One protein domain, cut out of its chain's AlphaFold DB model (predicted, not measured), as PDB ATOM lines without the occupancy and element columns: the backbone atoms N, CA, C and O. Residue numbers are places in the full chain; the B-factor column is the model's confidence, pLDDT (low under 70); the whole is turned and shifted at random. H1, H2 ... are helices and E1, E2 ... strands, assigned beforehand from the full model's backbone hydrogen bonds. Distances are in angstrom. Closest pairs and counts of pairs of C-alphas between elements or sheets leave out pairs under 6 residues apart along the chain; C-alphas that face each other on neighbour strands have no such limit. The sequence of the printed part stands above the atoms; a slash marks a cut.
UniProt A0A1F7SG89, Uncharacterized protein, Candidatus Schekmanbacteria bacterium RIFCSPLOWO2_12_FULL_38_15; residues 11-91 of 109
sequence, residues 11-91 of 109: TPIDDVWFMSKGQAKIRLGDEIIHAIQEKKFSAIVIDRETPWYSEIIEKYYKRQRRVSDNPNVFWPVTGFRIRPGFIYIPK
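What this domain is: This is residues 11 to 91 of the 109 residues of an uncharacterized protein of Candidatus Schekmanbacteria bacterium RIFCSPLOWO2_12_FULL_38_15 (UniProt A0A1F7SG89). A small antiparallel sheet, covered on one face by H3, has H2 running away from it as an arm, with H1 making a corner at H2's far part; a long loop leaves the sheet elsewhere, residues 76 to 81 sticking out. The 81 printed residues include three named helices and three named strands, H1 H2 E1 H3 E2 E3, class mixed, sheet order E1, E3, E2. The whole is flat, 41 by 33 by 18 A, and only just loose, close to compact, with a radius of gyration of the C-alphas of 14.3 A.

How they stand to each other: H1, residues 11 to 17, touches residues 24 to 29 of H2, residues 23 to 37, only just about perpendicular at 71 degrees; their closest C-alphas, Trp 17 and Lys 25, are 5.4 A apart. Residues 33 to 37 of H2 touch H3, residues 54 to 60, at a steep tilt of 44 degrees, the same way; the closest C-alphas, Gln 37 and Tyr 60, are 6.2 A apart. E1, residues 44 to 46, pairs with E3, residues 86 to 90: N 44 and O 88 are 2.9 A apart. E3 and E2, residues 61 to 66, form a hairpin, N 64 to O 87 2.8 A. H3 is on this sheet at a height of 8.1 A; H2 only grazes it. E1, H3, E2 are a split strand-helix-strand unit, E3 between the strands, with a right-handed crossover. In H1, H2 and H3 every O i to N i+4 pair is within hydrogen-bond range.

Where its parts are: H1 begins at C-alpha 11 (-38.899, 41.052, -39.309); H2 spans 20.9 A, E2 14.7 A; E3, 13.6 A, ends at C-alpha 90 (-23.607, 49.501, -56.633).

The domain as a whole: The farthest C-alphas, Gln 23 and Asn 70, are 41.9 A apart. The link from E2 to E3 is long, the printed part has no cut, and no printed residue is under 70 in pLDDT.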
ATOM      1  N   THR A  11     -37.604  41.321 -39.965       77.31
ATOM      2  CA  THR A  11     -38.899  41.052 -39.309       77.31
ATOM      3  C   THR A  11     -39.731  42.324 -39.082       77.31
ATOM      4  O   THR A  11     -40.873  42.347 -39.522       77.31
ATOM      5  N   PRO A  12     -39.173  43.428 -38.537       80.06
ATOM      6  CA  PRO A  12     -39.910  44.693 -38.460       80.06
ATOM      7  C   PRO A  12     -40.272  45.301 -39.824       80.06
ATOM      8  O   PRO A  12     -41.278  45.996 -39.939       80.06
ATOM      9  N   ILE A  13     -39.451  45.072 -40.858       83.00
ATOM     10  CA  ILE A  13     -39.780  45.499 -42.227       83.00
ATOM     11  C   ILE A  13     -40.988  44.709 -42.723       83.00
ATOM     12  O   ILE A  13     -41.936  45.316 -43.210       83.00
ATOM     13  N   ASP A  14     -40.967  43.386 -42.573       83.25
ATOM     14  CA  ASP A  14     -42.041  42.489 -42.986       83.25
ATOM     15  C   ASP A  14     -43.352  42.827 -42.254       83.25
ATOM     16  O   ASP A  14     -44.393  42.923 -42.905       83.25
ATOM     17  N   ASP A  15     -43.302  43.114 -40.949       84.31
ATOM     18  CA  ASP A  15     -44.474  43.509 -40.153       84.31
ATOM     19  C   ASP A  15     -45.179  44.741 -40.733       84.31
ATOM     20  O   ASP A  15     -46.407  44.774 -40.807       84.31
ATOM     21  N   VAL A  16     -44.418  45.743 -41.186       85.88
ATOM     22  CA  VAL A  16     -44.958  46.959 -41.818       85.88
ATOM     23  C   VAL A  16     -45.329  46.713 -43.285       85.88
ATOM     24  O   VAL A  16     -46.327  47.240 -43.783       85.88
ATOM     25  N   TRP A  17     -44.546  45.908 -43.998       83.06
ATOM     26  CA  TRP A  17     -44.717  45.647 -45.426       83.06
ATOM     27  C   TRP A  17     -45.978  44.834 -45.723       83.06
ATOM     28  O   TRP A  17     -46.735  45.147 -46.650       83.06
ATOM     29  N   PHE A  18     -46.232  43.807 -44.914       83.88
ATOM     30  CA  PHE A  18     -47.374  42.911 -45.070       83.88
ATOM     31  C   PHE A  18     -48.665  43.450 -44.444       83.88
ATOM     32  O   PHE A  18     -49.709  42.809 -44.556       83.88
ATOM     33  N   MET A  19     -48.650  44.667 -43.887       85.94
ATOM     34  CA  MET A  19     -49.885  45.369 -43.541       85.94
ATOM     35  C   MET A  19     -50.779  45.536 -44.778       85.94
ATOM     36  O   MET A  19     -50.317  45.838 -45.886       85.94
ATOM     37  N   SER A  20     -52.090  45.378 -44.578       75.88
ATOM     38  CA  SER A  20     -53.087  45.463 -45.647       75.88
ATOM     39  C   SER A  20     -53.163  46.863 -46.264       75.88
ATOM     40  O   SER A  20     -53.251  46.982 -47.485       75.88
ATOM     41  N   LYS A  21     -53.090  47.923 -45.444       80.00
ATOM     42  CA  LYS A  21     -53.064  49.342 -45.847       80.00
ATOM     43  C   LYS A  21     -52.351  50.188 -44.785       80.00
ATOM     44  O   LYS A  21     -52.297  49.800 -43.622       80.00
ATOM     45  N   GLY A  22     -51.854  51.367 -45.169       88.44
ATOM     46  CA  GLY A  22     -51.394  52.386 -44.220       88.44
ATOM     47  C   GLY A  22     -50.242  53.251 -44.728       88.44
ATOM     48  O   GLY A  22     -49.393  52.797 -45.492       88.44
ATOM     49  N   GLN A  23     -50.176  54.494 -44.242       91.19
ATOM     50  CA  GLN A  23     -49.123  55.452 -44.601       91.19
ATOM     51  C   GLN A  23     -47.717  54.966 -44.212       91.19
ATOM     52  O   GLN A  23     -46.734  55.347 -44.837       91.19
ATOM     53  N   ALA A  24     -47.603  54.124 -43.180       89.19
ATOM     54  CA  ALA A  24     -46.330  53.536 -42.764       89.19
ATOM     55  C   ALA A  24     -45.726  52.628 -43.847       89.19
ATOM     56  O   ALA A  24     -44.546  52.761 -44.147       89.19
ATOM     57  N   LYS A  25     -46.547  51.782 -44.482       88.94
ATOM     58  CA  LYS A  25     -46.121  50.907 -45.582       88.94
ATOM     59  C   LYS A  25     -45.608  51.704 -46.778       88.94
ATOM     60  O   LYS A  25     -44.552  51.384 -47.309       88.94
ATOM     61  N   ILE A  26     -46.345  52.747 -47.168       89.50
ATOM     62  CA  ILE A  26     -45.970  53.624 -48.287       89.50
ATOM     63  C   ILE A  26     -44.634  54.308 -47.985       89.50
ATOM     64  O   ILE A  26     -43.686  54.148 -48.743       89.50
ATOM     65  N   ARG A  27     -44.523  54.967 -46.821       91.00
ATOM     66  CA  ARG A  27     -43.287  55.646 -46.406       91.00
ATOM     67  C   ARG A  27     -42.085  54.704 -46.349       91.00
ATOM     68  O   ARG A  27     -41.030  55.050 -46.862       91.00
ATOM     69  N   LEU A  28     -42.249  53.510 -45.773       88.88
ATOM     70  CA  LEU A  28     -41.178  52.515 -45.716       88.88
ATOM     71  C   LEU A  28     -40.739  52.073 -47.120       88.88
ATOM     72  O   LEU A  28     -39.544  51.941 -47.378       88.88
ATOM     73  N   GLY A  29     -41.691  51.863 -48.032       87.56
ATOM     74  CA  GLY A  29     -41.390  51.548 -49.428       87.56
ATOM     75  C   GLY A  29     -40.606  52.647 -50.119       87.56
ATOM     76  O   GLY A  29     -39.565  52.357 -50.708       87.56
ATOM     77  N   ASP A  30     -41.047  53.893 -49.981       90.62
ATOM     78  CA  ASP A  30     -40.366  55.046 -50.564       90.62
ATOM     79  C   ASP A  30     -38.945  55.194 -50.001       90.62
ATOM     80  O   ASP A  30     -37.995  55.356 -50.765       90.62
ATOM     81  N   GLU A  31     -38.756  55.052 -48.686       90.69
ATOM     82  CA  GLU A  31     -37.436  55.115 -48.045       90.69
ATOM     83  C   GLU A  31     -36.479  54.027 -48.554       90.69
ATOM     84  O   GLU A  31     -35.319  54.319 -48.870       90.69
ATOM     85  N   ILE A  32     -36.953  52.781 -48.671       89.06
ATOM     86  CA  ILE A  32     -36.160  51.664 -49.202       89.06
ATOM     87  C   ILE A  32     -35.794  51.930 -50.666       89.06
ATOM     88  O   ILE A  32     -34.629  51.786 -51.048       89.06
ATOM     89  N   ILE A  33     -36.765  52.350 -51.484       91.19
ATOM     90  CA  ILE A  33     -36.556  52.652 -52.902       91.19
ATOM     91  C   ILE A  33     -35.534  53.781 -53.054       91.19
ATOM     92  O   ILE A  33     -34.557  53.610 -53.786       91.19
ATOM     93  N   HIS A  34     -35.693  54.891 -52.334       93.75
ATOM     94  CA  HIS A  34     -34.758  56.014 -52.374       93.75
ATOM     95  C   HIS A  34     -33.349  55.606 -51.930       93.75
ATOM     96  O   HIS A  34     -32.374  55.943 -52.599       93.75
ATOM     97  N   ALA A  35     -33.210  54.815 -50.862       92.56
ATOM     98  CA  ALA A  35     -31.901  54.345 -50.407       92.56
ATOM     99  C   ALA A  35     -31.184  53.461 -51.446       92.56
ATOM    100  O   ALA A  35     -29.956  53.528 -51.583       92.56
ATOM    101  N   ILE A  36     -31.935  52.649 -52.197       92.38
ATOM    102  CA  ILE A  36     -31.407  51.834 -53.298       92.38
ATOM    103  C   ILE A  36     -31.021  52.726 -54.488       92.38
ATOM    104  O   ILE A  36     -29.917  52.589 -55.016       92.38
ATOM    105  N   GLN A  37     -31.880  53.666 -54.884       93.75
ATOM    106  CA  GLN A  37     -31.626  54.593 -55.994       93.75
ATOM    107  C   GLN A  37     -30.375  55.448 -55.765       93.75
ATOM    108  O   GLN A  37     -29.512  55.540 -56.640       93.75
ATOM    109  N   GLU A  38     -30.237  56.004 -54.562       94.81
ATOM    110  CA  GLU A  38     -29.094  56.825 -54.144       94.81
ATOM    111  C   GLU A  38     -27.833  55.998 -53.858       94.81
ATOM    112  O   GLU A  38     -26.788  56.553 -53.529       94.81
ATOM    113  N   LYS A  39     -27.908  54.667 -53.985       93.88
ATOM    114  CA  LYS A  39     -26.797  53.741 -53.738       93.88
ATOM    115  C   LYS A  39     -26.155  53.945 -52.354       93.88
ATOM    116  O   LYS A  39     -24.936  53.854 -52.214       93.88
ATOM    117  N   LYS A  40     -26.973  54.192 -51.318       92.81
ATOM    118  CA  LYS A  40     -26.498  54.492 -49.947       92.81
ATOM    119  C   LYS A  40     -25.645  53.387 -49.326       92.81
ATOM    120  O   LYS A  40     -24.903  53.643 -48.380       92.81
ATOM    121  N   PHE A  41     -25.769  52.158 -49.819       90.38
ATOM    122  CA  PHE A  41     -25.081  50.996 -49.278       90.38
ATOM    123  C   PHE A  41     -23.964  50.547 -50.217       90.38
ATOM    124  O   PHE A  41     -24.183  50.319 -51.401       90.38
ATOM    125  N   SER A  42     -22.762  50.331 -49.681       90.44
ATOM    126  CA  SER A  42     -21.646  49.773 -50.462       90.44
ATOM    127  C   SER A  42     -21.874  48.311 -50.862       90.44
ATOM    128  O   SER A  42     -21.282  47.837 -51.829       90.44
ATOM    129  N   ALA A  43     -22.732  47.598 -50.127       89.50
ATOM    130  CA  ALA A  43     -23.185  46.256 -50.454       89.50
ATOM    131  C   ALA A  43     -24.572  45.989 -49.855       89.50
ATOM    132  O   ALA A  43     -24.871  46.440 -48.749       89.50
ATOM    133  N   ILE A  44     -25.382  45.205 -50.561       89.19
ATOM    134  CA  ILE A  44     -26.635  44.629 -50.062       89.19
ATOM    135  C   ILE A  44     -26.465  43.110 -50.038       89.19
ATOM    136  O   ILE A  44     -25.979  42.525 -51.006       89.19
ATOM    137  N   VAL A  45     -26.841  42.471 -48.931       87.44
ATOM    138  CA  VAL A  45     -26.731  41.020 -48.748       87.44
ATOM    139  C   VAL A  45     -28.123  40.450 -48.530       87.44
ATOM    140  O   VAL A  45     -28.833  40.908 -47.639       87.44
ATOM    141  N   ILE A  46     -28.498  39.453 -49.329       87.00
ATOM    142  CA  ILE A  46     -29.814  38.807 -49.270       87.00
ATOM    143  C   ILE A  46     -29.668  37.296 -49.094       87.00
ATOM    144  O   ILE A  46     -28.726  36.688 -49.605       87.00
ATOM    145  N   ASP A  47     -30.589  36.684 -48.360       83.56
ATOM    146  CA  ASP A  47     -30.662  35.242 -48.093       83.56
ATOM    147  C   ASP A  47     -31.369  34.457 -49.212       83.56
ATOM    148  O   ASP A  47     -31.179  33.247 -49.330       83.56
ATOM    149  N   ARG A  48     -32.150  35.140 -50.058       77.88
ATOM    150  CA  ARG A  48     -33.042  34.539 -51.067       77.88
ATOM    151  C   ARG A  48     -32.611  34.875 -52.485       77.88
ATOM    152  O   ARG A  48     -31.972  35.895 -52.714       77.88
ATOM    153  N   GLU A  49     -32.993  34.033 -53.439       71.38
ATOM    154  CA  GLU A  49     -32.728  34.267 -54.864       71.38
ATOM    155  C   GLU A  49     -33.569  35.414 -55.434       71.38
ATOM    156  O   GLU A  49     -33.045  36.252 -56.161       71.38
ATOM    157  N   THR A  50     -34.843  35.491 -55.051       70.50
ATOM    158  CA  THR A  50     -35.814  36.455 -55.588       70.50
ATOM    159  C   THR A  50     -36.576  37.154 -54.458       70.50
ATOM    160  O   THR A  50     -37.735  36.835 -54.185       70.50
ATOM    161  N   PRO A  51     -35.944  38.091 -53.728       72.81
ATOM    162  CA  PRO A  51     -36.673  38.921 -52.777       72.81
ATOM    163  C   PRO A  51     -37.671  39.827 -53.511       72.81
ATOM    164  O   PRO A  51     -37.467  40.172 -54.669       72.81
ATOM    165  N   TRP A  52     -38.718  40.280 -52.821       72.56
ATOM    166  CA  TRP A  52     -39.779  41.117 -53.405       72.56
ATOM    167  C   TRP A  52     -39.291  42.463 -53.978       72.56
ATOM    168  O   TRP A  52     -39.989  43.085 -54.768       72.56
ATOM    169  N   TYR A  53     -38.089  42.908 -53.605       76.69
ATOM    170  CA  TYR A  53     -37.415  44.110 -54.111       76.69
ATOM    171  C   TYR A  53     -36.300  43.804 -55.133       76.69
ATOM    172  O   TYR A  53     -35.458  44.663 -55.401       76.69
ATOM    173  N   SER A  54     -36.228  42.586 -55.680       81.56
ATOM    174  CA  SER A  54     -35.142  42.171 -56.581       81.56
ATOM    175  C   SER A  54     -34.993  43.102 -57.785       81.56
ATOM    176  O   SER A  54     -33.879  43.527 -58.075       81.56
ATOM    177  N   GLU A  55     -36.097  43.499 -58.421       88.50
ATOM    178  CA  GLU A  55     -36.078  44.329 -59.631       88.50
ATOM    179  C   GLU A  55     -35.417  45.695 -59.403       88.50
ATOM    180  O   GLU A  55     -34.554  46.124 -60.173       88.50
ATOM    181  N   ILE A  56     -35.780  46.385 -58.315       90.69
ATOM    182  CA  ILE A  56     -35.217  47.704 -58.008       90.69
ATOM    183  C   ILE A  56     -33.747  47.594 -57.590       90.69
ATOM    184  O   ILE A  56     -32.934  48.430 -57.989       90.69
ATOM    185  N   ILE A  57     -33.372  46.541 -56.857       91.94
ATOM    186  CA  ILE A  57     -31.967  46.278 -56.536       91.94
ATOM    187  C   ILE A  57     -31.187  46.027 -57.824       91.94
ATOM    188  O   ILE A  57     -30.176  46.681 -58.048       91.94
ATOM    189  N   GLU A  58     -31.651  45.135 -58.693       92.50
ATOM    190  CA  GLU A  58     -30.965  44.758 -59.933       92.50
ATOM    191  C   GLU A  58     -30.872  45.906 -60.936       92.50
ATOM    192  O   GLU A  58     -29.938  45.953 -61.744       92.50
ATOM    193  N   LYS A  59     -31.770  46.891 -60.852       94.19
ATOM    194  CA  LYS A  59     -31.662  48.143 -61.603       94.19
ATOM    195  C   LYS A  59     -30.417  48.942 -61.202       94.19
ATOM    196  O   LYS A  59     -29.647  49.319 -62.089       94.19
ATOM    197  N   TYR A  60     -30.167  49.147 -59.906       95.00
ATOM    198  CA  TYR A  60     -29.107  50.046 -59.405       95.00
ATOM    199  C   TYR A  60     -27.828  49.347 -58.930       95.00
ATOM    200  O   TYR A  60     -26.761  49.967 -58.886       95.00
ATOM    201  N   TYR A  61     -27.909  48.059 -58.626       94.25
ATOM    202  CA  TYR A  61     -26.834  47.222 -58.120       94.25
ATOM    203  C   TYR A  61     -26.631  46.018 -59.038       94.25
ATOM    204  O   TYR A  61     -27.546  45.532 -59.697       94.25
ATOM    205  N   LYS A  62     -25.395  45.530 -59.098       93.62
ATOM    206  CA  LYS A  62     -25.024  44.321 -59.826       93.62
ATOM    207  C   LYS A  62     -24.871  43.174 -58.833       93.62
ATOM    208  O   LYS A  62     -24.058  43.276 -57.908       93.62
ATOM    209  N   ARG A  63     -25.607  42.083 -59.065       90.75
ATOM    210  CA  ARG A  63     -25.424  40.817 -58.347       90.75
ATOM    211  C   ARG A  63     -23.989  40.325 -58.549       90.75
ATOM    212  O   ARG A  63     -23.485  40.290 -59.672       90.75
ATOM    213  N   GLN A  64     -23.332  39.998 -57.451       89.00
ATOM    214  CA  GLN A  64     -22.030  39.346 -57.409       89.00
ATOM    215  C   GLN A  64     -22.212  37.840 -57.202       89.00
ATOM    216  O   GLN A  64     -23.332  37.325 -57.157       89.00
ATOM    217  N   ARG A  65     -21.092  37.127 -57.063       81.19
ATOM    218  CA  ARG A  65     -21.090  35.719 -56.661       81.19
ATOM    219  C   ARG A  65     -21.795  35.499 -55.315       81.19
ATOM    220  O   ARG A  65     -22.023  36.438 -54.545       81.19
ATOM    221  N   ARG A  66     -22.116  34.234 -55.030       84.50
ATOM    222  CA  ARG A  66     -22.634  33.807 -53.725       84.50
ATOM    223  C   ARG A  66     -21.686  34.249 -52.610       84.50
ATOM    224  O   ARG A  66     -20.474  34.315 -52.806       84.50
ATOM    225  N   VAL A  67     -22.240  34.515 -51.428       86.38
ATOM    226  CA  VAL A  67     -21.440  34.841 -50.231       86.38
ATOM    227  C   VAL A  67     -20.452  33.709 -49.925       86.38
ATOM    228  O   VAL A  67     -19.315  33.958 -49.536       86.38
ATOM    229  N   SER A  68     -20.878  32.464 -50.142       85.31
ATOM    230  CA  SER A  68     -20.019  31.288 -50.110       85.31
ATOM    231  C   SER A  68     -20.568  30.194 -51.018       85.31
ATOM    232  O   SER A  68     -21.785  29.982 -51.069       85.31
ATOM    233  N   ASP A  69     -19.658  29.480 -51.676       86.00
ATOM    234  CA  ASP A  69     -19.957  28.277 -52.454       86.00
ATOM    235  C   ASP A  69     -20.027  27.023 -51.564       86.00
ATOM    236  O   ASP A  69     -20.609  26.015 -51.955       86.00
ATOM    237  N   ASN A  70     -19.507  27.088 -50.329       89.19
ATOM    238  CA  ASN A  70     -19.644  26.007 -49.357       89.19
ATOM    239  C   ASN A  70     -21.064  26.031 -48.753       89.19
ATOM    240  O   ASN A  70     -21.489  27.046 -48.188       89.19
ATOM    241  N   PRO A  71     -21.834  24.933 -48.832       83.12
ATOM    242  CA  PRO A  71     -23.172  24.899 -48.269       83.12
ATOM    243  C   PRO A  71     -23.206  24.812 -46.729       83.12
ATOM    244  O   PRO A  71     -24.263  25.035 -46.147       83.12
ATOM    245  N   ASN A  72     -22.083  24.536 -46.063       87.75
ATOM    246  CA  ASN A  72     -22.005  24.232 -44.629       87.75
ATOM    247  C   ASN A  72     -21.442  25.383 -43.777       87.75
ATOM    248  O   ASN A  72     -20.937  25.152 -42.683       87.75
ATOM    249  N   VAL A  73     -21.526  26.628 -44.255       88.81
ATOM    250  CA  VAL A  73     -21.019  27.812 -43.539       88.81
ATOM    251  C   VAL A  73     -22.118  28.837 -43.256       88.81
ATOM    252  O   VAL A  73     -23.136  28.881 -43.945       88.81
ATOM    253  N   PHE A  74     -21.877  29.688 -42.253       87.75
ATOM    254  CA  PHE A  74     -22.742  30.810 -41.852       87.75
ATOM    255  C   PHE A  74     -24.167  30.425 -41.439       87.75
ATOM    256  O   PHE A  74     -25.074  31.254 -41.492       87.75
ATOM    257  N   TRP A  75     -24.364  29.181 -41.007       90.62
ATOM    258  CA  TRP A  75     -25.612  28.775 -40.382       90.62
ATOM    259  C   TRP A  75     -25.679  29.315 -38.951       90.62
ATOM    260  O   TRP A  75     -24.718  29.146 -38.195       90.62
ATOM    261  N   PRO A  76     -26.789  29.956 -38.559       87.81
ATOM    262  CA  PRO A  76     -26.987  30.339 -37.175       87.81
ATOM    263  C   PRO A  76     -27.130  29.084 -36.306       87.81
ATOM    264  O   PRO A  76     -27.799  28.125 -36.689       87.81
ATOM    265  N   VAL A  77     -26.509  29.107 -35.124       90.25
ATOM    266  CA  VAL A  77     -26.619  28.027 -34.123       90.25
ATOM    267  C   VAL A  77     -28.019  28.006 -33.491       90.25
ATOM    268  O   VAL A  77     -28.498  26.960 -33.067       90.25
ATOM    269  N   THR A  78     -28.698  29.156 -33.465       85.38
ATOM    270  CA  THR A  78     -30.029  29.348 -32.876       85.38
ATOM    271  C   THR A  78     -30.881  30.285 -33.733       85.38
ATOM    272  O   THR A  78     -30.349  31.228 -34.317       85.38
ATOM    273  N   GLY A  79     -32.205  30.101 -33.733       85.12
ATOM    274  CA  GLY A  79     -33.154  30.958 -34.458       85.12
ATOM    275  C   GLY A  79     -33.520  30.431 -35.849       85.12
ATOM    276  O   GLY A  79     -33.422  29.233 -36.114       85.12
ATOM    277  N   PHE A  80     -33.979  31.322 -36.735       81.75
ATOM    278  CA  PHE A  80     -34.360  30.952 -38.102       81.75
ATOM    279  C   PHE A  80     -33.168  30.398 -38.878       81.75
ATOM    280  O   PHE A  80     -32.104  31.013 -38.925       81.75
ATOM    281  N   ARG A  81     -33.368  29.256 -39.545       86.19
ATOM    282  CA  ARG A  81     -32.339  28.582 -40.344       86.19
ATOM    283  C   ARG A  81     -32.172  29.254 -41.710       86.19
ATOM    284  O   ARG A  81     -32.499  28.681 -42.743       86.19
ATOM    285  N   ILE A  82     -31.675  30.487 -41.689       85.50
ATOM    286  CA  ILE A  82     -31.374  31.317 -42.859       85.50
ATOM    287  C   ILE A  82     -29.893  31.686 -42.870       85.50
ATOM    288  O   ILE A  82     -29.251  31.733 -41.822       85.50
ATOM    289  N   ARG A  83     -29.342  31.962 -44.053       86.88
ATOM    290  CA  ARG A  83     -27.943  32.367 -44.209       86.88
ATOM    291  C   ARG A  83     -27.787  33.395 -45.327       86.88
ATOM    292  O   ARG A  83     -28.609  33.411 -46.241       86.88
ATOM    293  N   PRO A  84     -26.706  34.188 -45.327       87.75
ATOM    294  CA  PRO A  84     -26.363  35.033 -46.464       87.75
ATOM    295  C   PRO A  84     -26.229  34.221 -47.764       87.75
ATOM    296  O   PRO A  84     -25.468  33.251 -47.830       87.75
ATOM    297  N   GLY A  85     -26.966  34.622 -48.799       87.75
ATOM    298  CA  GLY A  85     -26.985  33.972 -50.108       87.75
ATOM    299  C   GLY A  85     -26.179  34.748 -51.143       87.75
ATOM    300  O   GLY A  85     -25.161  34.261 -51.639       87.75
ATOM    301  N   PHE A  86     -26.609  35.974 -51.445       88.19
ATOM    302  CA  PHE A  86     -26.091  36.780 -52.551       88.19
ATOM    303  C   PHE A  86     -25.667  38.172 -52.094       88.19
ATOM    304  O   PHE A  86     -26.273  38.753 -51.195       88.19
ATOM    305  N   ILE A  87     -24.632  38.705 -52.746       90.31
ATOM    306  CA  ILE A  87     -24.132  40.067 -52.536       90.31
ATOM    307  C   ILE A  87     -24.460  40.896 -53.772       90.31
ATOM    308  O   ILE A  87     -24.250  40.452 -54.897       90.31
ATOM    309  N   TYR A  88     -24.922  42.119 -53.569       92.00
ATOM    310  CA  TYR A  88     -25.149  43.114 -54.607       92.00
ATOM    311  C   TYR A  88     -24.269  44.324 -54.321       92.00
ATOM    312  O   TYR A  88     -24.259  44.820 -53.196       92.00
ATOM    313  N   ILE A  89     -23.545  44.809 -55.330       93.75
ATOM    314  CA  ILE A  89     -22.721  46.025 -55.221       93.75
ATOM    315  C   ILE A  89     -23.251  47.119 -56.152       93.75
ATOM    316  O   ILE A  89     -23.776  46.786 -57.220       93.75
ATOM    317  N   PRO A  90     -23.123  48.408 -55.798       95.81
ATOM    318  CA  PRO A  90     -23.607  49.501 -56.633       95.81
ATOM    319  C   PRO A  90     -23.040  49.442 -58.055       95.81
ATOM    320  O   PRO A  90     -21.834  49.272 -58.250       95.81
ATOM    321  N   LYS A  91     -23.888  49.629 -59.073       95.06
ATOM    322  CA  LYS A  91     -23.405  49.852 -60.442       95.06
ATOM    323  C   LYS A  91     -22.676  51.194 -60.490       95.06
ATOM    324  O   LYS A  91     -23.221  52.209 -60.035       95.06
TER     325      LYS A  91